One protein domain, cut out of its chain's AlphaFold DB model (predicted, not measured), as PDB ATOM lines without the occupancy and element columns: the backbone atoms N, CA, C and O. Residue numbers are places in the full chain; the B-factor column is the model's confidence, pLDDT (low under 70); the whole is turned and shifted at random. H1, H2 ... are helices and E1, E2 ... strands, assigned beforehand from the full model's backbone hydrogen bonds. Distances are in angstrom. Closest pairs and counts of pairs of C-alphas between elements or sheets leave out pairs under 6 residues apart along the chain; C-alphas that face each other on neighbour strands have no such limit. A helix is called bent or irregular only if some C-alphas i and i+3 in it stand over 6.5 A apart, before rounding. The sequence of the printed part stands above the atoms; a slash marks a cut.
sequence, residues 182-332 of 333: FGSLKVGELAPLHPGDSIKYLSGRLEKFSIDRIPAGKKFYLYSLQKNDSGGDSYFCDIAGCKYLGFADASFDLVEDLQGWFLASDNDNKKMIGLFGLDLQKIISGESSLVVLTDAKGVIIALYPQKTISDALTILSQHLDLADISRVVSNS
ATOM      1  N   PHE A 182      -3.758 -59.694 -38.379       92.00
ATOM      2  CA  PHE A 182      -5.093 -60.255 -38.175       92.00
ATOM      3  C   PHE A 182      -5.776 -60.495 -39.523       92.00
ATOM      4  O   PHE A 182      -6.145 -59.553 -40.225       92.00
ATOM      5  N   GLY A 183      -5.957 -61.764 -39.897       88.88
ATOM      6  CA  GLY A 183      -6.466 -62.107 -41.225       88.88
ATOM      7  C   GLY A 183      -5.545 -61.555 -42.318       88.88
ATOM      8  O   GLY A 183      -4.385 -61.944 -42.398       88.88
ATOM      9  N   SER A 184      -6.062 -60.652 -43.154       90.00
ATOM     10  CA  SER A 184      -5.289 -59.952 -44.189       90.00
ATOM     11  C   SER A 184      -4.675 -58.628 -43.727       90.00
ATOM     12  O   SER A 184      -3.974 -57.996 -44.509       90.00
ATOM     13  N   LEU A 185      -4.971 -58.172 -42.509       94.06
ATOM     14  CA  LEU A 185      -4.497 -56.896 -41.978       94.06
ATOM     15  C   LEU A 185      -3.125 -57.061 -41.339       94.06
ATOM     16  O   LEU A 185      -2.899 -58.037 -40.619       94.06
ATOM     17  N   LYS A 186      -2.250 -56.074 -41.540       96.62
ATOM     18  CA  LYS A 186      -0.900 -56.051 -40.975       96.62
ATOM     19  C   LYS A 186      -0.536 -54.669 -40.461       96.62
ATOM     20  O   LYS A 186      -0.820 -53.664 -41.111       96.62
ATOM     21  N   VAL A 187       0.119 -54.618 -39.305       96.19
ATOM     22  CA  VAL A 187       0.705 -53.380 -38.781       96.19
ATOM     23  C   VAL A 187       1.759 -52.859 -39.767       96.19
ATOM     24  O   VAL A 187       2.595 -53.612 -40.261       96.19
ATOM     25  N   GLY A 188       1.702 -51.562 -40.068       95.94
ATOM     26  CA  GLY A 188       2.547 -50.883 -41.054       95.94
ATOM     27  C   GLY A 188       1.964 -50.820 -42.470       95.94
ATOM     28  O   GLY A 188       2.493 -50.079 -43.300       95.94
ATOM     29  N   GLU A 189       0.872 -51.532 -42.756       95.81
ATOM     30  CA  GLU A 189       0.152 -51.436 -44.031       95.81
ATOM     31  C   GLU A 189      -1.028 -50.460 -43.943       95.81
ATOM     32  O   GLU A 189      -1.447 -50.058 -42.858       95.81
ATOM     33  N   LEU A 190      -1.567 -50.044 -45.092       91.62
ATOM     34  CA  LEU A 190      -2.751 -49.186 -45.127       91.62
ATOM     35  C   LEU A 190      -3.995 -49.968 -44.705       91.62
ATOM     36  O   LEU A 190      -4.205 -51.105 -45.134       91.62
ATOM     37  N   ALA A 191      -4.849 -49.334 -43.907       89.12
ATOM     38  CA  ALA A 191      -6.154 -49.881 -43.595       89.12
ATOM     39  C   ALA A 191      -7.009 -50.009 -44.874       89.12
ATOM     40  O   ALA A 191      -6.920 -49.163 -45.767       89.12
ATOM     41  N   PRO A 192      -7.894 -51.023 -44.959       85.00
ATOM     42  CA  PRO A 192      -8.791 -51.205 -46.105       85.00
ATOM     43  C   PRO A 192      -9.732 -50.023 -46.359       85.00
ATOM     44  O   PRO A 192     -10.302 -49.908 -47.441       85.00
ATOM     45  N   LEU A 193      -9.928 -49.183 -45.341       78.31
ATOM     46  CA  LEU A 193     -10.706 -47.960 -45.401       78.31
ATOM     47  C   LEU A 193      -9.861 -46.811 -44.878       78.31
ATOM     48  O   LEU A 193      -9.417 -46.846 -43.729       78.31
ATOM     49  N   HIS A 194      -9.708 -45.775 -45.693       69.88
ATOM     50  CA  HIS A 194      -9.219 -44.493 -45.223       69.88
ATOM     51  C   HIS A 194     -10.401 -43.722 -44.642       69.88
ATOM     52  O   HIS A 194     -11.537 -43.842 -45.107       69.88
ATOM     53  N   PRO A 195     -10.193 -42.917 -43.608       59.91
ATOM     54  CA  PRO A 195     -11.291 -42.130 -43.084       59.91
ATOM     55  C   PRO A 195     -11.640 -41.003 -44.061       59.91
ATOM     56  O   PRO A 195     -10.818 -40.530 -44.849       59.91
ATOM     57  N   GLY A 196     -12.914 -40.625 -44.082       54.25
ATOM     58  CA  GLY A 196     -13.457 -39.781 -45.147       54.25
ATOM     59  C   GLY A 196     -13.624 -40.491 -46.498       54.25
ATOM     60  O   GLY A 196     -14.221 -39.888 -47.391       54.25
ATOM     61  N   ASP A 197     -13.189 -41.753 -46.657       60.62
ATOM     62  CA  ASP A 197     -13.692 -42.584 -47.752       60.62
ATOM     63  C   ASP A 197     -15.212 -42.566 -47.664       60.62
ATOM     64  O   ASP A 197     -15.802 -42.854 -46.618       60.62
ATOM     65  N   SER A 198     -15.850 -42.156 -48.762       50.75
ATOM     66  CA  SER A 198     -17.288 -41.967 -48.770       50.75
ATOM     67  C   SER A 198     -17.948 -43.302 -48.449       50.75
ATOM     68  O   SER A 198     -18.002 -44.223 -49.266       50.75
ATOM     69  N   ILE A 199     -18.531 -43.370 -47.257       51.19
ATOM     70  CA  ILE A 199     -19.346 -44.490 -46.791       51.19
ATOM     71  C   ILE A 199     -20.668 -44.565 -47.608       51.19
ATOM     72  O   ILE A 199     -21.561 -45.356 -47.321       51.19
ATOM     73  N   LYS A 200     -20.799 -43.796 -48.704       42.97
ATOM     74  CA  LYS A 200     -21.886 -43.849 -49.699       42.97
ATOM     75  C   LYS A 200     -22.257 -45.267 -50.134       42.97
ATOM     76  O   LYS A 200     -23.423 -45.538 -50.390       42.97
ATOM     77  N   TYR A 201     -21.295 -46.188 -50.199       44.81
ATOM     78  CA  TYR A 201     -21.561 -47.577 -50.585       44.81
ATOM     79  C   TYR A 201     -22.072 -48.480 -49.444       44.81
ATOM     80  O   TYR A 201     -22.448 -49.624 -49.736       44.81
ATOM     81  N   LEU A 202     -22.081 -48.023 -48.180       47.88
ATOM     82  CA  LEU A 202     -22.401 -48.855 -47.009       47.88
ATOM     83  C   LEU A 202     -23.828 -48.696 -46.467       47.88
ATOM     84  O   LEU A 202     -24.296 -49.640 -45.849       47.88
ATOM     85  N   SER A 203     -24.588 -47.635 -46.768       41.19
ATOM     86  CA  SER A 203     -26.062 -47.711 -46.710       41.19
ATOM     87  C   SER A 203     -26.740 -46.517 -47.387       41.19
ATOM     88  O   SER A 203     -26.303 -45.377 -47.250       41.19
ATOM     89  N   GLY A 204     -27.884 -46.753 -48.039       46.81
ATOM     90  CA  GLY A 204     -28.771 -45.686 -48.529       46.81
ATOM     91  C   GLY A 204     -29.361 -44.790 -47.422       46.81
ATOM     92  O   GLY A 204     -30.063 -43.832 -47.726       46.81
ATOM     93  N   ARG A 205     -29.080 -45.070 -46.136       43.88
ATOM     94  CA  ARG A 205     -29.411 -44.198 -44.995       43.88
ATOM     95  C   ARG A 205     -28.344 -43.125 -44.728       43.88
ATOM     96  O   ARG A 205     -28.672 -42.101 -44.137       43.88
ATOM     97  N   LEU A 206     -27.102 -43.320 -45.181       46.44
ATOM     98  CA  LEU A 206     -25.979 -42.401 -44.938       46.44
ATOM     99  C   LEU A 206     -25.896 -41.234 -45.928       46.44
ATOM    100  O   LEU A 206     -25.130 -40.304 -45.700       46.44
ATOM    101  N   GLU A 207     -26.708 -41.221 -46.989       42.72
ATOM    102  CA  GLU A 207     -26.730 -40.121 -47.967       42.72
ATOM    103  C   GLU A 207     -27.080 -38.754 -47.350       42.72
ATOM    104  O   GLU A 207     -26.718 -37.725 -47.912       42.72
ATOM    105  N   LYS A 208     -27.738 -38.715 -46.181       41.50
ATOM    106  CA  LYS A 208     -28.023 -37.462 -45.455       41.50
ATOM    107  C   LYS A 208     -26.880 -36.966 -44.562       41.50
ATOM    108  O   LYS A 208     -26.927 -35.814 -44.145       41.50
ATOM    109  N   PHE A 209     -25.883 -37.802 -44.270       45.16
ATOM    110  CA  PHE A 209     -24.834 -37.526 -43.278       45.16
ATOM    111  C   PHE A 209     -23.438 -37.926 -43.776       45.16
ATOM    112  O   PHE A 209     -22.563 -38.254 -42.976       45.16
ATOM    113  N   SER A 210     -23.223 -37.952 -45.098       50.09
ATOM    114  CA  SER A 210     -21.949 -38.388 -45.664       50.09
ATOM    115  C   SER A 210     -20.839 -37.405 -45.288       50.09
ATOM    116  O   SER A 210     -20.798 -36.258 -45.732       50.09
ATOM    117  N   ILE A 211     -19.928 -37.860 -44.429       53.19
ATOM    118  CA  ILE A 211     -18.677 -37.155 -44.173       53.19
ATOM    119  C   ILE A 211     -17.788 -37.420 -45.381       53.19
ATOM    120  O   ILE A 211     -17.116 -38.444 -45.471       53.19
ATOM    121  N   ASP A 212     -17.813 -36.497 -46.336       53.81
ATOM    122  CA  ASP A 212     -17.018 -36.614 -47.560       53.81
ATOM    123  C   ASP A 212     -15.543 -36.228 -47.331       53.81
ATOM    124  O   ASP A 212     -14.723 -36.354 -48.242       53.81
ATOM    125  N   ARG A 213     -15.213 -35.687 -46.144       56.56
ATOM    126  CA  ARG A 213     -13.864 -35.262 -45.732       56.56
ATOM    127  C   ARG A 213     -13.708 -35.315 -44.214       56.56
ATOM    128  O   ARG A 213     -14.541 -34.772 -43.495       56.56
ATOM    129  N   ILE A 214     -12.603 -35.882 -43.737       62.38
ATOM    130  CA  ILE A 214     -12.222 -35.822 -42.320       62.38
ATOM    131  C   ILE A 214     -11.894 -34.367 -41.940       62.38
ATOM    132  O   ILE A 214     -11.196 -33.691 -42.706       62.38
ATOM    133  N   PRO A 215     -12.318 -33.879 -40.762       64.88
ATOM    134  CA  PRO A 215     -11.862 -32.596 -40.236       64.88
ATOM    135  C   PRO A 215     -10.336 -32.506 -40.134       64.88
ATOM    136  O   PRO A 215      -9.651 -33.470 -39.789       64.88
ATOM    137  N   ALA A 216      -9.794 -31.322 -40.410       69.25
ATOM    138  CA  ALA A 216      -8.367 -31.064 -40.248       69.25
ATOM    139  C   ALA A 216      -7.944 -31.207 -38.774       69.25
ATOM    140  O   ALA A 216      -8.693 -30.849 -37.867       69.25
ATOM    141  N   GLY A 217      -6.722 -31.695 -38.538       78.75
ATOM    142  CA  GLY A 217      -6.131 -31.776 -37.196       78.75
ATOM    143  C   GLY A 217      -6.343 -33.095 -36.450       78.75
ATOM    144  O   GLY A 217      -5.933 -33.191 -35.296       78.75
ATOM    145  N   LYS A 218      -6.937 -34.112 -37.091       86.25
ATOM    146  CA  LYS A 218      -7.000 -35.469 -36.531       86.25
ATOM    147  C   LYS A 218      -5.632 -36.159 -36.602       86.25
ATOM    148  O   LYS A 218      -4.938 -36.048 -37.613       86.25
ATOM    149  N   LYS A 219      -5.245 -36.849 -35.528       90.50
ATOM    150  CA  LYS A 219      -3.937 -37.514 -35.371       90.50
ATOM    151  C   LYS A 219      -3.966 -39.013 -35.641       90.50
ATOM    152  O   LYS A 219      -2.945 -39.579 -36.022       90.50
ATOM    153  N   PHE A 220      -5.117 -39.639 -35.442       91.88
ATOM    154  CA  PHE A 220      -5.294 -41.076 -35.579       91.88
ATOM    155  C   PHE A 220      -6.745 -41.414 -35.909       91.88
ATOM    156  O   PHE A 220      -7.650 -40.590 -35.720       91.88
ATOM    157  N   TYR A 221      -6.959 -42.654 -36.340       89.19
ATOM    158  CA  TYR A 221      -8.291 -43.196 -36.579       89.19
ATOM    159  C   TYR A 221      -8.484 -44.509 -35.855       89.19
ATOM    160  O   TYR A 221      -7.595 -45.364 -35.862       89.19
ATOM    161  N   LEU A 222      -9.655 -44.649 -35.242       91.06
ATOM    162  CA  LEU A 222     -10.030 -45.824 -34.479       91.06
ATOM    163  C   LEU A 222     -11.266 -46.467 -35.103       91.06
ATOM    164  O   LEU A 222     -12.344 -45.875 -35.135       91.06
ATOM    165  N   TYR A 223     -11.108 -47.698 -35.568       89.25
ATOM    166  CA  TYR A 223     -12.197 -48.519 -36.078       89.25
ATOM    167  C   TYR A 223     -12.579 -49.525 -35.000       89.25
ATOM    168  O   TYR A 223     -11.698 -50.211 -34.486       89.25
ATOM    169  N   SER A 224     -13.865 -49.644 -34.673       88.62
ATOM    170  CA  SER A 224     -14.367 -50.712 -33.804       88.62
ATOM    171  C   SER A 224     -15.402 -51.554 -34.538       88.62
ATOM    172  O   SER A 224     -16.487 -51.075 -34.875       88.62
ATOM    173  N   LEU A 225     -15.058 -52.817 -34.785       88.06
ATOM    174  CA  LEU A 225     -15.928 -53.813 -35.395       88.06
ATOM    175  C   LEU A 225     -16.393 -54.789 -34.319       88.06
ATOM    176  O   LEU A 225     -15.623 -55.633 -33.866       88.06
ATOM    177  N   GLN A 226     -17.642 -54.657 -33.883       84.94
ATOM    178  CA  GLN A 226     -18.191 -55.406 -32.752       84.94
ATOM    179  C   GLN A 226     -19.711 -55.555 -32.874       84.94
ATOM    180  O   GLN A 226     -20.355 -54.867 -33.667       84.94
ATOM    181  N   LYS A 227     -20.292 -56.426 -32.049       82.62
ATOM    182  CA  LYS A 227     -21.744 -56.521 -31.896       82.62
ATOM    183  C   LYS A 227     -22.323 -55.209 -31.350       82.62
ATOM    184  O   LYS A 227     -21.746 -54.593 -30.452       82.62
ATOM    185  N   ASN A 228     -23.474 -54.803 -31.886       73.44
ATOM    186  CA  ASN A 228     -24.281 -53.706 -31.357       73.44
ATOM    187  C   ASN A 228     -25.361 -54.275 -30.425       73.44
ATOM    188  O   ASN A 228     -26.361 -54.826 -30.886       73.44
ATOM    189  N   ASP A 229     -25.145 -54.161 -29.115       64.75
ATOM    190  CA  ASP A 229     -26.092 -54.640 -28.098       64.75
ATOM    191  C   ASP A 229     -27.217 -53.632 -27.801       64.75
ATOM    192  O   ASP A 229     -28.178 -53.957 -27.106       64.75
ATOM    193  N   SER A 230     -27.131 -52.418 -28.354       59.47
ATOM    194  CA  SER A 230     -28.056 -51.312 -28.081       59.47
ATOM    195  C   SER A 230     -29.365 -51.403 -28.876       59.47
ATOM    196  O   SER A 230     -30.285 -50.625 -28.635       59.47
ATOM    197  N   GLY A 231     -29.470 -52.345 -29.825       52.97
ATOM    198  CA  GLY A 231     -30.706 -52.667 -30.554       52.97
ATOM    199  C   GLY A 231     -31.269 -51.548 -31.443       52.97
ATOM    200  O   GLY A 231     -32.398 -51.667 -31.915       52.97
ATOM    201  N   GLY A 232     -30.525 -50.458 -31.647       55.97
ATOM    202  CA  GLY A 232     -30.926 -49.330 -32.481       55.97
ATOM    203  C   GLY A 232     -30.276 -49.363 -33.863       55.97
ATOM    204  O   GLY A 232     -29.056 -49.293 -33.968       55.97
ATOM    205  N   ASP A 233     -31.092 -49.344 -34.920       56.19
ATOM    206  CA  ASP A 233     -30.646 -49.281 -36.330       56.19
ATOM    207  C   ASP A 233     -30.247 -47.858 -36.783       56.19
ATOM    208  O   ASP A 233     -30.136 -47.561 -37.982       56.19
ATOM    209  N   SER A 234     -30.156 -46.920 -35.839       61.56
ATOM    210  CA  SER A 234     -29.931 -45.505 -36.125       61.56
ATOM    211  C   SER A 234     -28.459 -45.168 -35.963       61.56
ATOM    212  O   SER A 234     -27.865 -45.430 -34.922       61.56
ATOM    213  N   TYR A 235     -27.891 -44.553 -36.991       66.62
ATOM    214  CA  TYR A 235     -26.493 -44.154 -37.057       66.62
ATOM    215  C   TYR A 235     -26.369 -42.635 -36.943       66.62
ATOM    216  O   TYR A 235     -27.213 -41.900 -37.460       66.62
ATOM    217  N   PHE A 236     -25.316 -42.169 -36.289       70.06
ATOM    218  CA  PHE A 236     -24.982 -40.768 -36.094       70.06
ATOM    219  C   PHE A 236     -23.552 -40.521 -36.566       70.06
ATOM    220  O   PHE A 236     -22.634 -41.231 -36.163       70.06
ATOM    221  N   CYS A 237     -23.382 -39.515 -37.417       68.81
ATOM    222  CA  CYS A 237     -22.089 -39.074 -37.918       68.81
ATOM    223  C   CYS A 237     -21.939 -37.569 -37.718       68.81
ATOM    224  O   CYS A 237     -22.846 -36.808 -38.061       68.81
ATOM    225  N   ASP A 238     -20.775 -37.151 -37.240       64.44
ATOM    226  CA  ASP A 238     -20.370 -35.758 -37.086       64.44
ATOM    227  C   ASP A 238     -18.851 -35.590 -37.306       64.44
ATOM    228  O   ASP A 238     -18.160 -36.459 -37.837       64.44
ATOM    229  N   ILE A 239     -18.296 -34.443 -36.915       65.06
ATOM    230  CA  ILE A 239     -16.858 -34.171 -37.044       65.06
ATOM    231  C   ILE A 239     -15.974 -35.096 -36.179       65.06
ATOM    232  O   ILE A 239     -14.781 -35.255 -36.457       65.06
ATOM    233  N   ALA A 240     -16.527 -35.709 -35.139       64.75
ATOM    234  CA  ALA A 240     -15.822 -36.606 -34.241       64.75
ATOM    235  C   ALA A 240     -15.728 -38.021 -34.813       64.75
ATOM    236  O   ALA A 240     -14.737 -38.723 -34.596       64.75
ATOM    237  N   GLY A 241     -16.729 -38.437 -35.583       69.88
ATOM    238  CA  GLY A 241     -16.791 -39.798 -36.076       69.88
ATOM    239  C   GLY A 241     -18.183 -40.223 -36.488       69.88
ATOM    240  O   GLY A 241     -19.078 -39.416 -36.710       69.88
ATOM    241  N   CYS A 242     -18.347 -41.532 -36.578       73.56
ATOM    242  CA  CYS A 242     -19.569 -42.196 -36.978       73.56
ATOM    243  C   CYS A 242     -19.841 -43.384 -36.036       73.56
ATOM    244  O   CYS A 242     -19.009 -44.287 -35.902       73.56
ATOM    245  N   LYS A 243     -21.003 -43.387 -35.369       72.31
ATOM    246  CA  LYS A 243     -21.417 -44.390 -34.370       72.31
ATOM    247  C   LYS A 243     -22.910 -44.720 -34.447       72.31
ATOM    248  O   LYS A 243     -23.690 -43.944 -34.982       72.31
ATOM    249  N   TYR A 244     -23.332 -45.836 -33.854       65.94
ATOM    250  CA  TYR A 244     -24.758 -46.131 -33.652       65.94
ATOM    251  C   TYR A 244     -25.308 -45.401 -32.420       65.94
ATOM    252  O   TYR A 244     -24.610 -45.242 -31.418       65.94
ATOM    253  N   LEU A 245     -26.568 -44.963 -32.482       61.94
ATOM    254  CA  LEU A 245     -27.273 -44.395 -31.334       61.94
ATOM    255  C   LEU A 245     -27.431 -45.475 -30.255       61.94
ATOM    256  O   LEU A 245     -27.933 -46.563 -30.529       61.94
ATOM    257  N   GLY A 246     -26.994 -45.171 -29.031       57.56
ATOM    258  CA  GLY A 246     -26.973 -46.117 -27.913       57.56
ATOM    259  C   GLY A 246     -25.621 -46.798 -27.673       57.56
ATOM    260  O   GLY A 246     -25.507 -47.565 -26.717       57.56
ATOM    261  N   PHE A 247     -24.590 -46.523 -28.479       60.19
ATOM    262  CA  PHE A 247     -23.205 -46.753 -28.049       60.19
ATOM    263  C   PHE A 247     -22.861 -45.819 -26.879       60.19
ATOM    264  O   PHE A 247     -23.369 -44.703 -26.815       60.19
ATOM    265  N   ALA A 248     -21.992 -46.252 -25.959       58.56
ATOM    266  CA  ALA A 248     -21.580 -45.430 -24.821       58.56
ATOM    267  C   ALA A 248     -20.895 -44.134 -25.298       58.56
ATOM    268  O   ALA A 248     -19.742 -44.167 -25.735       58.56
ATOM    269  N   ASP A 249     -21.604 -43.004 -25.195       60.72
ATOM    270  CA  ASP A 249     -21.157 -41.688 -25.678       60.72
ATOM    271  C   ASP A 249     -19.767 -41.308 -25.152       60.72
ATOM    272  O   ASP A 249     -18.916 -40.858 -25.910       60.72
ATOM    273  N   ALA A 250     -19.475 -41.655 -23.900       64.25
ATOM    274  CA  ALA A 250     -18.222 -41.302 -23.246       64.25
ATOM    275  C   ALA A 250     -16.952 -41.878 -23.914       64.25
ATOM    276  O   ALA A 250     -15.896 -41.259 -23.830       64.25
ATOM    277  N   SER A 251     -17.009 -43.038 -24.587       68.88
ATOM    278  CA  SER A 251     -15.838 -43.555 -25.330       68.88
ATOM    279  C   SER A 251     -15.653 -42.869 -26.688       68.88
ATOM    280  O   SER A 251     -14.548 -42.851 -27.224       68.88
ATOM    281  N   PHE A 252     -16.729 -42.319 -27.250       70.56
ATOM    282  CA  PHE A 252     -16.699 -41.569 -28.501       70.56
ATOM    283  C   PHE A 252     -16.119 -40.171 -28.288       70.56
ATOM    284  O   PHE A 252     -15.168 -39.797 -28.972       70.56
ATOM    285  N   ASP A 253     -16.627 -39.467 -27.277       75.06
ATOM    286  CA  ASP A 253     -16.168 -38.127 -26.903       75.06
ATOM    287  C   ASP A 253     -14.682 -38.163 -26.510       75.06
ATOM    288  O   ASP A 253     -13.887 -37.337 -26.950       75.06
ATOM    289  N   LEU A 254     -14.264 -39.227 -25.808       78.75
ATOM    290  CA  LEU A 254     -12.858 -39.492 -25.500       78.75
ATOM    291  C   LEU A 254     -11.965 -39.515 -26.750       78.75
ATOM    292  O   LEU A 254     -10.870 -38.949 -26.747       78.75
ATOM    293  N   VAL A 255     -12.385 -40.217 -27.808       84.81
ATOM    294  CA  VAL A 255     -11.593 -40.299 -29.045       84.81
ATOM    295  C   VAL A 255     -11.488 -38.916 -29.680       84.81
ATOM    296  O   VAL A 255     -10.412 -38.557 -30.159       84.81
ATOM    297  N   GLU A 256     -12.558 -38.124 -29.653       83.94
ATOM    298  CA  GLU A 256     -12.540 -36.757 -30.164       83.94
ATOM    299  C   GLU A 256     -11.586 -35.847 -29.386       83.94
ATOM    300  O   GLU A 256     -10.751 -35.180 -30.010       83.94
ATOM    301  N   ASP A 257     -11.666 -35.858 -28.054       84.19
ATOM    302  CA  ASP A 257     -10.832 -35.053 -27.155       84.19
ATOM    303  C   ASP A 257      -9.337 -35.331 -27.355       84.19
ATOM    304  O   ASP A 257      -8.485 -34.436 -27.287       84.19
ATOM    305  N   LEU A 258      -9.016 -36.581 -27.692       86.88
ATOM    306  CA  LEU A 258      -7.668 -37.030 -28.026       86.88
ATOM    307  C   LEU A 258      -7.249 -36.704 -29.468       86.88
ATOM    308  O   LEU A 258      -6.159 -37.084 -29.889       86.88
ATOM    309  N   GLN A 259      -8.059 -35.942 -30.209       89.00
ATOM    310  CA  GLN A 259      -7.871 -35.594 -31.622       89.00
ATOM    311  C   GLN A 259      -7.936 -36.799 -32.566       89.00
ATOM    312  O   GLN A 259      -7.330 -36.794 -33.639       89.00
ATOM    313  N   GLY A 260      -8.685 -37.827 -32.196       88.88
ATOM    314  CA  GLY A 260      -8.994 -38.964 -33.047       88.88
ATOM    315  C   GLY A 260     -10.274 -38.771 -33.850       88.88
ATOM    316  O   GLY A 260     -11.062 -37.844 -33.620       88.88
ATOM    317  N   TRP A 261     -10.478 -39.664 -34.815       86.50
ATOM    318  CA  TRP A 261     -11.767 -39.844 -35.479       86.50
ATOM    319  C   TRP A 261     -12.183 -41.318 -35.424       86.50
ATOM    320  O   TRP A 261     -11.356 -42.211 -35.627       86.50
ATOM    321  N   PHE A 262     -13.448 -41.567 -35.085       85.62
ATOM    322  CA  PHE A 262     -13.951 -42.901 -34.747       85.62
ATOM    323  C   PHE A 262     -14.938 -43.448 -35.779       85.62
ATOM    324  O   PHE A 262     -15.818 -42.724 -36.243       85.62
ATOM    325  N   LEU A 263     -14.857 -44.751 -36.066       81.31
ATOM    326  CA  LEU A 263     -15.838 -45.463 -36.883       81.31
ATOM    327  C   LEU A 263     -16.269 -46.785 -36.242       81.31
ATOM    328  O   LEU A 263     -15.483 -47.730 -36.165       81.31
ATOM    329  N   ALA A 264     -17.542 -46.882 -35.851       75.88
ATOM    330  CA  ALA A 264     -18.153 -48.149 -35.445       75.88
ATOM    331  C   ALA A 264     -18.778 -48.893 -36.635       75.88
ATOM    332  O   ALA A 264     -19.434 -48.286 -37.489       75.88
ATOM    333  N   SER A 265     -18.651 -50.222 -36.636       69.62
ATOM    334  CA  SER A 265     -19.358 -51.130 -37.549       69.62
ATOM    335  C   SER A 265     -20.176 -52.169 -36.782       69.62
ATOM    336  O   SER A 265     -19.670 -52.699 -35.793       69.62
ATOM    337  N   ASP A 266     -21.354 -52.532 -37.296       61.53
ATOM    338  CA  ASP A 266     -22.178 -53.636 -36.781       61.53
ATOM    339  C   ASP A 266     -22.865 -54.456 -37.906       61.53
ATOM    340  O   ASP A 266     -22.458 -54.406 -39.072       61.53
ATOM    341  N   ASN A 267     -23.922 -55.195 -37.539       51.66
ATOM    342  CA  ASN A 267     -24.828 -56.003 -38.368       51.66
ATOM    343  C   ASN A 267     -25.266 -55.356 -39.701       51.66
ATOM    344  O   ASN A 267     -25.439 -56.077 -40.694       51.66
ATOM    345  N   ASP A 268     -25.419 -54.029 -39.745       54.78
ATOM    346  CA  ASP A 268     -25.853 -53.279 -40.930       54.78
ATOM    347  C   ASP A 268     -24.689 -52.826 -41.823       54.78
ATOM    348  O   ASP A 268     -24.896 -52.451 -42.979       54.78
ATOM    349  N   ASN A 269     -23.442 -52.965 -41.359       67.62
ATOM    350  CA  ASN A 269     -22.237 -52.629 -42.116       67.62
ATOM    351  C   ASN A 269     -21.440 -53.876 -42.549       67.62
ATOM    352  O   ASN A 269     -20.220 -53.982 -42.393       67.62
ATOM    353  N   LYS A 270     -22.152 -54.832 -43.158       73.56
ATOM    354  CA  LYS A 270     -21.618 -56.126 -43.638       73.56
ATOM    355  C   LYS A 270     -20.384 -55.984 -44.532       73.56
ATOM    356  O   LYS A 270     -19.482 -56.814 -44.501       73.56
ATOM    357  N   LYS A 271     -20.360 -54.929 -45.346       73.06
ATOM    358  CA  LYS A 271     -19.261 -54.628 -46.266       73.06
ATOM    359  C   LYS A 271     -18.008 -54.159 -45.519       73.06
ATOM    360  O   LYS A 271     -16.933 -54.629 -45.866       73.06
ATOM    361  N   MET A 272     -18.121 -53.308 -44.492       78.00
ATOM    362  CA  MET A 272     -16.967 -52.939 -43.655       78.00
ATOM    363  C   MET A 272     -16.398 -54.157 -42.929       78.00
ATOM    364  O   MET A 272     -15.194 -54.381 -42.982       78.00
ATOM    365  N   ILE A 273     -17.258 -54.985 -42.333       80.81
ATOM    366  CA  ILE A 273     -16.839 -56.237 -41.688       80.81
ATOM    367  C   ILE A 273     -16.050 -57.116 -42.673       80.81
ATOM    368  O   ILE A 273     -14.958 -57.583 -42.352       80.81
ATOM    369  N   GLY A 274     -16.553 -57.263 -43.903       80.56
ATOM    370  CA  GLY A 274     -15.859 -57.994 -44.963       80.56
ATOM    371  C   GLY A 274     -14.517 -57.376 -45.379       80.56
ATOM    372  O   GLY A 274     -13.556 -58.111 -45.581       80.56
ATOM    373  N   LEU A 275     -14.419 -56.043 -45.473       84.00
ATOM    374  CA  LEU A 275     -13.170 -55.344 -45.823       84.00
ATOM    375  C   LEU A 275     -12.058 -55.575 -44.794       84.00
ATOM    376  O   LEU A 275     -10.896 -55.686 -45.168       84.00
ATOM    377  N   PHE A 276     -12.416 -55.688 -43.516       88.12
ATOM    378  CA  PHE A 276     -11.482 -55.995 -42.431       88.12
ATOM    379  C   PHE A 276     -11.270 -57.508 -42.224       88.12
ATOM    380  O   PHE A 276     -10.659 -57.917 -41.239       88.12
ATOM    381  N   GLY A 277     -11.752 -58.351 -43.146       86.06
ATOM    382  CA  GLY A 277     -11.504 -59.796 -43.139       86.06
ATOM    383  C   GLY A 277     -12.227 -60.563 -42.028       86.06
ATOM    384  O   GLY A 277     -11.798 -61.656 -41.662       86.06
ATOM    385  N   LEU A 278     -13.303 -59.999 -41.472       88.00
ATOM    386  CA  LEU A 278     -14.080 -60.601 -40.392       88.00
ATOM    387  C   LEU A 278     -15.294 -61.378 -40.918       88.00
ATOM    388  O   LEU A 278     -15.895 -61.035 -41.937       88.00
ATOM    389  N   ASP A 279     -15.686 -62.412 -40.175       88.31
ATOM    390  CA  ASP A 279     -16.931 -63.140 -40.421       88.31
ATOM    391  C   ASP A 279     -18.116 -62.384 -39.803       88.31
ATOM    392  O   ASP A 279     -18.157 -62.125 -38.597       88.31
ATOM    393  N   LEU A 280     -19.099 -62.051 -40.638       85.25
ATOM    394  CA  LEU A 280     -20.291 -61.315 -40.225       85.25
ATOM    395  C   LEU A 280     -21.086 -62.028 -39.125       85.25
ATOM    396  O   LEU A 280     -21.525 -61.374 -38.186       85.25
ATOM    397  N   GLN A 281     -21.284 -63.345 -39.220       86.94
ATOM    398  CA  GLN A 281     -22.068 -64.084 -38.228       86.94
ATOM    399  C   GLN A 281     -21.363 -64.109 -36.872       86.94
ATOM    400  O   GLN A 281     -22.019 -63.985 -35.838       86.94
ATOM    401  N   LYS A 282     -20.028 -64.183 -36.866       88.75
ATOM    402  CA  LYS A 282     -19.236 -64.096 -35.631       88.75
ATOM    403  C   LYS A 282     -19.284 -62.715 -34.981       88.75
ATOM    404  O   LYS A 282     -19.286 -62.622 -33.760       88.75
ATOM    405  N   ILE A 283     -19.361 -61.644 -35.771       86.06
ATOM    406  CA  ILE A 283     -19.548 -60.285 -35.240       86.06
ATOM    407  C   ILE A 283     -20.963 -60.121 -34.668       86.06
ATOM    408  O   ILE A 283     -21.108 -59.681 -33.533       86.06
ATOM    409  N   ILE A 284     -22.004 -60.535 -35.407       81.88
ATOM    410  CA  ILE A 284     -23.414 -60.434 -34.972       81.88
ATOM    411  C   ILE A 284     -23.659 -61.213 -33.670       81.88
ATOM    412  O   ILE A 284     -24.399 -60.762 -32.795       81.88
ATOM    413  N   SER A 285     -23.057 -62.396 -33.539       82.62
ATOM    414  CA  SER A 285     -23.174 -63.237 -32.340       82.62
ATOM    415  C   SER A 285     -22.329 -62.744 -31.162       82.62
ATOM    416  O   SER A 285     -22.567 -63.172 -30.036       82.62
ATOM    417  N   GLY A 286     -21.379 -61.829 -31.393       82.69
ATOM    418  CA  GLY A 286     -20.425 -61.365 -30.383       82.69
ATOM    419  C   GLY A 286     -19.258 -62.328 -30.139       82.69
ATOM    420  O   GLY A 286     -18.457 -62.094 -29.243       82.69
ATOM    421  N   GLU A 287     -19.125 -63.391 -30.937       86.75
ATOM    422  CA  GLU A 287     -17.988 -64.324 -30.881       86.75
ATOM    423  C   GLU A 287     -16.674 -63.706 -31.384       86.75
ATOM    424  O   GLU A 287     -15.582 -64.232 -31.145       86.75
ATOM    425  N   SER A 288     -16.765 -62.612 -32.138       88.44
ATOM    426  CA  SER A 288     -15.615 -61.886 -32.655       88.44
ATOM    427  C   SER A 288     -15.814 -60.389 -32.525       88.44
ATOM    428  O   SER A 288     -16.920 -59.876 -32.675       88.44
ATOM    429  N   SER A 289     -14.706 -59.689 -32.331       89.81
ATOM    430  CA  SER A 289     -14.604 -58.246 -32.493       89.81
ATOM    431  C   SER A 289     -13.176 -57.864 -32.880       89.81
ATOM    432  O   SER A 289     -12.248 -58.673 -32.762       89.81
ATOM    433  N   LEU A 290     -12.994 -56.645 -33.369       92.31
ATOM    434  CA  LEU A 290     -11.693 -56.095 -33.722       92.31
ATOM    435  C   LEU A 290     -11.701 -54.589 -33.503       92.31
ATOM    436  O   LEU A 290     -12.573 -53.892 -34.020       92.31
ATOM    437  N   VAL A 291     -10.682 -54.087 -32.813       92.25
ATOM    438  CA  VAL A 291     -10.344 -52.665 -32.826       92.25
ATOM    439  C   VAL A 291      -9.086 -52.464 -33.661       92.25
ATOM    440  O   VAL A 291      -8.098 -53.180 -33.488       92.25
ATOM    441  N   VAL A 292      -9.120 -51.501 -34.576       94.06
ATOM    442  CA  VAL A 292      -7.973 -51.124 -35.411       94.06
ATOM    443  C   VAL A 292      -7.620 -49.674 -35.126       94.06
ATOM    444  O   VAL A 292      -8.477 -48.799 -35.235       94.06
ATOM    445  N   LEU A 293      -6.360 -49.429 -34.780       94.44
ATOM    446  CA  LEU A 293      -5.794 -48.094 -34.630       94.44
ATOM    447  C   LEU A 293      -4.889 -47.800 -35.822       94.44
ATOM    448  O   LEU A 293      -4.033 -48.612 -36.176       94.44
ATOM    449  N   THR A 294      -5.054 -46.622 -36.407       93.44
ATOM    450  CA  THR A 294      -4.231 -46.135 -37.518       93.44
ATOM    451  C   THR A 294      -3.715 -44.729 -37.237       93.44
ATOM    452  O   THR A 294      -4.309 -44.009 -36.434       93.44
ATOM    453  N   ASP A 295      -2.641 -44.320 -37.906       92.00
ATOM    454  CA  ASP A 295      -2.186 -42.928 -37.899       92.00
ATOM    455  C   ASP A 295      -3.078 -42.028 -38.779       92.00
ATOM    456  O   ASP A 295      -3.979 -42.494 -39.475       92.00
ATOM    457  N   ALA A 296      -2.798 -40.722 -38.806       88.19
ATOM    458  CA  ALA A 296      -3.511 -39.754 -39.648       88.19
ATOM    459  C   ALA A 296      -3.409 -40.009 -41.170       88.19
ATOM    460  O   ALA A 296      -4.065 -39.323 -41.953       88.19
ATOM    461  N   LYS A 297      -2.579 -40.954 -41.622       87.25
ATOM    462  CA  LYS A 297      -2.466 -41.359 -43.031       87.25
ATOM    463  C   LYS A 297      -3.222 -42.658 -43.322       87.25
ATOM    464  O   LYS A 297      -3.269 -43.062 -44.480       87.25
ATOM    465  N   GLY A 298      -3.813 -43.292 -42.308       87.88
ATOM    466  CA  GLY A 298      -4.499 -44.575 -42.431       87.88
ATOM    467  C   GLY A 298      -3.560 -45.784 -42.386       87.88
ATOM    468  O   GLY A 298      -3.997 -46.890 -42.695       87.88
ATOM    469  N   VAL A 299      -2.292 -45.610 -42.000       93.00
ATOM    470  CA  VAL A 299      -1.376 -46.734 -41.761       93.00
ATOM    471  C   VAL A 299      -1.765 -47.404 -40.450       93.00
ATOM    472  O   VAL A 299      -1.900 -46.733 -39.430       93.00
ATOM    473  N   ILE A 300      -1.941 -48.724 -40.460       95.69
ATOM    474  CA  ILE A 300      -2.270 -49.523 -39.280       95.69
ATOM    475  C   ILE A 300      -1.105 -49.463 -38.296       95.69
ATOM    476  O   ILE A 300       0.004 -49.894 -38.600       95.69
ATOM    477  N   ILE A 301      -1.384 -48.965 -37.097       95.56
ATOM    478  CA  ILE A 301      -0.427 -48.884 -35.991       95.56
ATOM    479  C   ILE A 301      -0.644 -50.036 -35.017       95.56
ATOM    480  O   ILE A 301       0.319 -50.569 -34.471       95.56
ATOM    481  N   ALA A 302      -1.895 -50.458 -34.821       95.12
ATOM    482  CA  ALA A 302      -2.188 -51.595 -33.965       95.12
ATOM    483  C   ALA A 302      -3.504 -52.297 -34.316       95.12
ATOM    484  O   ALA A 302      -4.488 -51.669 -34.718       95.12
ATOM    485  N   LEU A 303      -3.515 -53.612 -34.101       95.44
ATOM    486  CA  LEU A 303      -4.667 -54.492 -34.272       95.44
ATOM    487  C   LEU A 303      -4.995 -55.160 -32.938       95.44
ATOM    488  O   LEU A 303      -4.127 -55.761 -32.310       95.44
ATOM    489  N   TYR A 304      -6.252 -55.089 -32.520       94.06
ATOM    490  CA  TYR A 304      -6.712 -55.585 -31.227       94.06
ATOM    491  C   TYR A 304      -7.919 -56.514 -31.408       94.06
ATOM    492  O   TYR A 304      -9.069 -56.070 -31.332       94.06
ATOM    493  N   PRO A 305      -7.691 -57.808 -31.697       91.56
ATOM    494  CA  PRO A 305      -8.769 -58.781 -31.813       91.56
ATOM    495  C   PRO A 305      -9.432 -59.017 -30.455       91.56
ATOM    496  O   PRO A 305      -8.774 -58.959 -29.415       91.56
ATOM    497  N   GLN A 306     -10.727 -59.329 -30.472       87.56
ATOM    498  CA  GLN A 306     -11.535 -59.572 -29.268       87.56
ATOM    499  C   GLN A 306     -11.579 -58.366 -28.311       87.56
ATOM    500  O   GLN A 306     -11.762 -58.525 -27.104       87.56
ATOM    501  N   LYS A 307     -11.373 -57.159 -28.855       86.94
ATOM    502  CA  LYS A 307     -11.530 -55.873 -28.165       86.94
ATOM    503  C   LYS A 307     -12.681 -55.079 -28.739       86.94
ATOM    504  O   LYS A 307     -13.105 -55.321 -29.871       86.94
ATOM    505  N   THR A 308     -13.189 -54.152 -27.946       83.31
ATOM    506  CA  THR A 308     -14.314 -53.288 -28.304       83.31
ATOM    507  C   THR A 308     -13.954 -51.832 -28.021       83.31
ATOM    508  O   THR A 308     -12.889 -51.518 -27.490       83.31
ATOM    509  N   ILE A 309     -14.851 -50.909 -28.351       79.50
ATOM    510  CA  ILE A 309     -14.654 -49.479 -28.094       79.50
ATOM    511  C   ILE A 309     -14.451 -49.161 -26.605       79.50
ATOM    512  O   ILE A 309     -13.783 -48.184 -26.286       79.50
ATOM    513  N   SER A 310     -14.952 -49.995 -25.683       76.88
ATOM    514  CA  SER A 310     -14.706 -49.796 -24.249       76.88
ATOM    515  C   SER A 310     -13.235 -49.972 -23.869       76.88
ATOM    516  O   SER A 310     -12.819 -49.495 -22.817       76.88
ATOM    517  N   ASP A 311     -12.438 -50.622 -24.721       80.50
ATOM    518  CA  ASP A 311     -10.992 -50.765 -24.551       80.50
ATOM    519  C   ASP A 311     -10.198 -49.590 -25.148       80.50
ATOM    520  O   ASP A 311      -8.971 -49.569 -25.041       80.50
ATOM    521  N   ALA A 312     -10.853 -48.604 -25.774       82.56
ATOM    522  CA  ALA A 312     -10.169 -47.544 -26.513       82.56
ATOM    523  C   ALA A 312      -9.206 -46.733 -25.645       82.56
ATOM    524  O   ALA A 312      -8.088 -46.472 -26.079       82.56
ATOM    525  N   LEU A 313      -9.587 -46.396 -24.409       81.06
ATOM    526  CA  LEU A 313      -8.697 -45.677 -23.495       81.06
ATOM    527  C   LEU A 313      -7.413 -46.479 -23.221       81.06
ATOM    528  O   LEU A 313      -6.309 -45.945 -23.328       81.06
ATOM    529  N   THR A 314      -7.549 -47.778 -22.935       83.12
ATOM    530  CA  THR A 314      -6.414 -48.685 -22.714       83.12
ATOM    531  C   THR A 314      -5.542 -48.807 -23.956       83.12
ATOM    532  O   THR A 314      -4.316 -48.789 -23.850       83.12
ATOM    533  N   ILE A 315      -6.156 -48.927 -25.132       87.94
ATOM    534  CA  ILE A 315      -5.443 -49.014 -26.406       87.94
ATOM    535  C   ILE A 315      -4.657 -47.725 -26.648       87.94
ATOM    536  O   ILE A 315      -3.439 -47.778 -26.781       87.94
ATOM    537  N   LEU A 316      -5.313 -46.566 -26.624       88.25
ATOM    538  CA  LEU A 316      -4.695 -45.270 -26.926       88.25
ATOM    539  C   LEU A 316      -3.564 -44.911 -25.958       88.25
ATOM    540  O   LEU A 316      -2.576 -44.308 -26.359       88.25
ATOM    541  N   SER A 317      -3.646 -45.356 -24.707       83.62
ATOM    542  CA  SER A 317      -2.579 -45.148 -23.721       83.62
ATOM    543  C   SER A 317      -1.258 -45.835 -24.025       83.62
ATOM    544  O   SER A 317      -0.229 -45.471 -23.461       83.62
ATOM    545  N   GLN A 318      -1.283 -46.822 -24.917       86.00
ATOM    546  CA  GLN A 318      -0.086 -47.504 -25.388       86.00
ATOM    547  C   GLN A 318       0.576 -46.765 -26.559       86.00
ATOM    548  O   GLN A 318       1.701 -47.103 -26.912       86.00
ATOM    549  N   HIS A 319      -0.088 -45.746 -27.121       89.25
ATOM    550  CA  HIS A 319       0.324 -44.992 -28.312       89.25
ATOM    551  C   HIS A 319       0.327 -43.483 -28.018       89.25
ATOM    552  O   HIS A 319      -0.426 -42.700 -28.602       89.25
ATOM    553  N   LEU A 320       1.157 -43.073 -27.051       86.44
ATOM    554  CA  LEU A 320       1.234 -41.686 -26.555       86.44
ATOM    555  C   LEU A 320       1.732 -40.677 -27.603       86.44
ATOM    556  O   LEU A 320       1.543 -39.471 -27.458       86.44
ATOM    557  N   ASP A 321       2.378 -41.163 -28.657       86.56
ATOM    558  CA  ASP A 321       2.762 -40.390 -29.835       86.56
ATOM    559  C   ASP A 321       1.548 -39.958 -30.677       86.56
ATOM    560  O   ASP A 321       1.584 -38.904 -31.318       86.56
ATOM    561  N   LEU A 322       0.457 -40.729 -30.625       87.50
ATOM    562  CA  LEU A 322      -0.796 -40.441 -31.322       87.50
ATOM    563  C   LEU A 322      -1.805 -39.717 -30.429       87.50
ATOM    564  O   LEU A 322      -2.448 -38.765 -30.882       87.50
ATOM    565  N   ALA A 323      -1.937 -40.150 -29.174       86.25
ATOM    566  CA  ALA A 323      -2.956 -39.677 -28.244       86.25
ATOM    567  C   ALA A 323      -2.337 -39.173 -26.933       86.25
ATOM    568  O   ALA A 323      -1.769 -39.932 -26.149       86.25
ATOM    569  N   ASP A 324      -2.506 -37.879 -26.660       83.31
ATOM    570  CA  ASP A 324      -2.077 -37.286 -25.396       83.31
ATOM    571  C   ASP A 324      -3.154 -37.494 -24.324       83.31
ATOM    572  O   ASP A 324      -4.040 -36.658 -24.131       83.31
ATOM    573  N   ILE A 325      -3.069 -38.630 -23.630       76.94
ATOM    574  CA  ILE A 325      -4.018 -39.016 -22.575       76.94
ATOM    575  C   ILE A 325      -4.084 -37.980 -21.443       76.94
ATOM    576  O   ILE A 325      -5.114 -37.869 -20.779       76.94
ATOM    577  N   SER A 326      -3.036 -37.171 -21.242       69.25
ATOM    578  CA  SER A 326      -3.042 -36.138 -20.202       69.25
ATOM    579  C   SER A 326      -4.109 -35.063 -20.436       69.25
ATOM    580  O   SER A 326      -4.626 -34.511 -19.471       69.25
ATOM    581  N   ARG A 327      -4.530 -34.840 -21.689       68.25
ATOM    582  CA  ARG A 327      -5.579 -33.863 -22.038       68.25
ATOM    583  C   ARG A 327      -6.951 -34.240 -21.498       68.25
ATOM    584  O   ARG A 327      -7.739 -33.369 -21.155       68.25
ATOM    585  N   VAL A 328      -7.218 -35.536 -21.403       64.94
ATOM    586  CA  VAL A 328      -8.459 -36.073 -20.827       64.94
ATOM    587  C   VAL A 328      -8.409 -36.001 -19.299       64.94
ATOM    588  O   VAL A 328      -9.436 -35.875 -18.645       64.94
ATOM    589  N   VAL A 329      -7.200 -36.026 -18.732       56.78
ATOM    590  CA  VAL A 329      -6.938 -35.898 -17.292       56.78
ATOM    591  C   VAL A 329      -6.963 -34.427 -16.832       56.78
ATOM    592  O   VAL A 329      -7.215 -34.174 -15.660       56.78
ATOM    593  N   SER A 330      -6.715 -33.454 -17.722       45.16
ATOM    594  CA  SER A 330      -6.600 -32.021 -17.387       45.16
ATOM    595  C   SER A 330      -7.817 -31.153 -17.728       45.16
ATOM    596  O   SER A 330      -7.894 -30.026 -17.260       45.16
ATOM    597  N   ASN A 331      -8.739 -31.617 -18.578       37.66
ATOM    598  CA  ASN A 331      -9.880 -30.814 -19.056       37.66
ATOM    599  C   ASN A 331     -11.131 -30.893 -18.157       37.66
ATOM    600  O   ASN A 331     -12.220 -30.519 -18.584       37.66
ATOM    601  N   SER A 332     -10.993 -31.389 -16.929       38.50
ATOM    602  CA  SER A 332     -12.088 -31.536 -15.962       38.50
ATOM    603  C   SER A 332     -11.970 -30.600 -14.752       38.50
ATOM    604  O   SER A 332     -12.557 -30.900 -13.713       38.50
TER     605      SER A 332
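What this domain is: This is residues 182 to 332 of the 333 residues of an uncharacterized protein of Candidatus Yanofskybacteria bacterium RIFCSPHIGHO2_02_FULL_43_22 (UniProt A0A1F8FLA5). What is the main picture? A six-stranded sheet forms the core, with H1 and H4 side by side over one face and the long unnamed stretch, by its residues 190 to 214, running over the opposite face; H2 and H3 sit near one end of the strands, H5 beyond H1 at the other. What is it made of? The printed part has 151 residues, with five named helices and six named strands in the order E1 E2 E3 H1 E4 H2 H3 E5 E6 H4 H5; the class is mixed, with under half of the residues in named elements. The sheet is mixed, in the order E2 E3 E4 E1 E5 E6; the whole is compact, with radius of gyration of the C-alphas 14.3 A and spans of 39 by 33 by 26 A.

Where its parts are: What comes first? Residues 182 to 219 hold no named element; then E1, residues 220 to 225, begins at C-alpha 220 (-5.294, -41.076, -35.579) and is 16.6 A long. What follows? E2 is residues 235 to 237, E3 241 to 244, H1 249 to 257 at 12.4 A, and E4 260 to 265 at 16.6 A. H2 is residues 270 to 275, H3 280 to 285, E5 290 to 295 at 16.8 A, and E6 300 to 305 at 13.6 A. H4 is residues 309 to 316, irregular with C-alphas 310 and 313 7.3 A apart, and H5, residues 326 to 330, ends at C-alpha 330 (-6.600, -32.021, -17.387).

How they stand to each other: How do the strands pair? Hairpin E2 and E3 is antiparallel, N 236 to O 243 2.7 A; E3 and E4 are parallel, N 242 to O 262 2.8 A; E4 and E1 are parallel, N 263 to O 222 2.9 A. E1 and E5 are antiparallel, N 225 to O 290 2.8 A, as is hairpin E5 and E6, N 304 to O 291 2.8 A. E3, H1, E4 form a strand-helix-strand unit, two parallel neighbour strands with a helix between, its crossover left-handed. Which helices are on the sheet? H1, height 8.5 A, runs along the strands over E3 and E4, and H4, height 9.0 A, slantwise over E5 and only just E1, with 3 C-alphas; on the same face, they make two layers, helices on one face of a sheet. They touch at Ser 251 and Ser 310, closest C-alphas 6.4 A apart, at a shallow tilt of 28 degrees, the same way. H2 only grazes the sheet with residues 271 to 273. How do the others stand? H2 and H3 only just touch, with 3 pairs of C-alphas within 8 A, only at the corner, closest C-alphas Ile 273 and Leu 280 at 6.3 A; H1 and H5 also only just touch, with 3 such pairs, closest C-alphas Asp 257 and Val 328 at 6.8 A. Every O i to N i+4 pair is within hydrogen-bond range in H1, H2, H3 and H5, and 2 of 4 in H4.

The domain as a whole: How large is it? The two C-alphas farthest apart, of Gln 281 and Ser 330, are 41.3 A apart. Are there cuts or long links? The printed part has no cut, and no link between named elements is long. Where is confidence low? The mean pLDDT of the printed part is 75.5; 55 residues are under 70, among them 194 to 216 and 326 to 332.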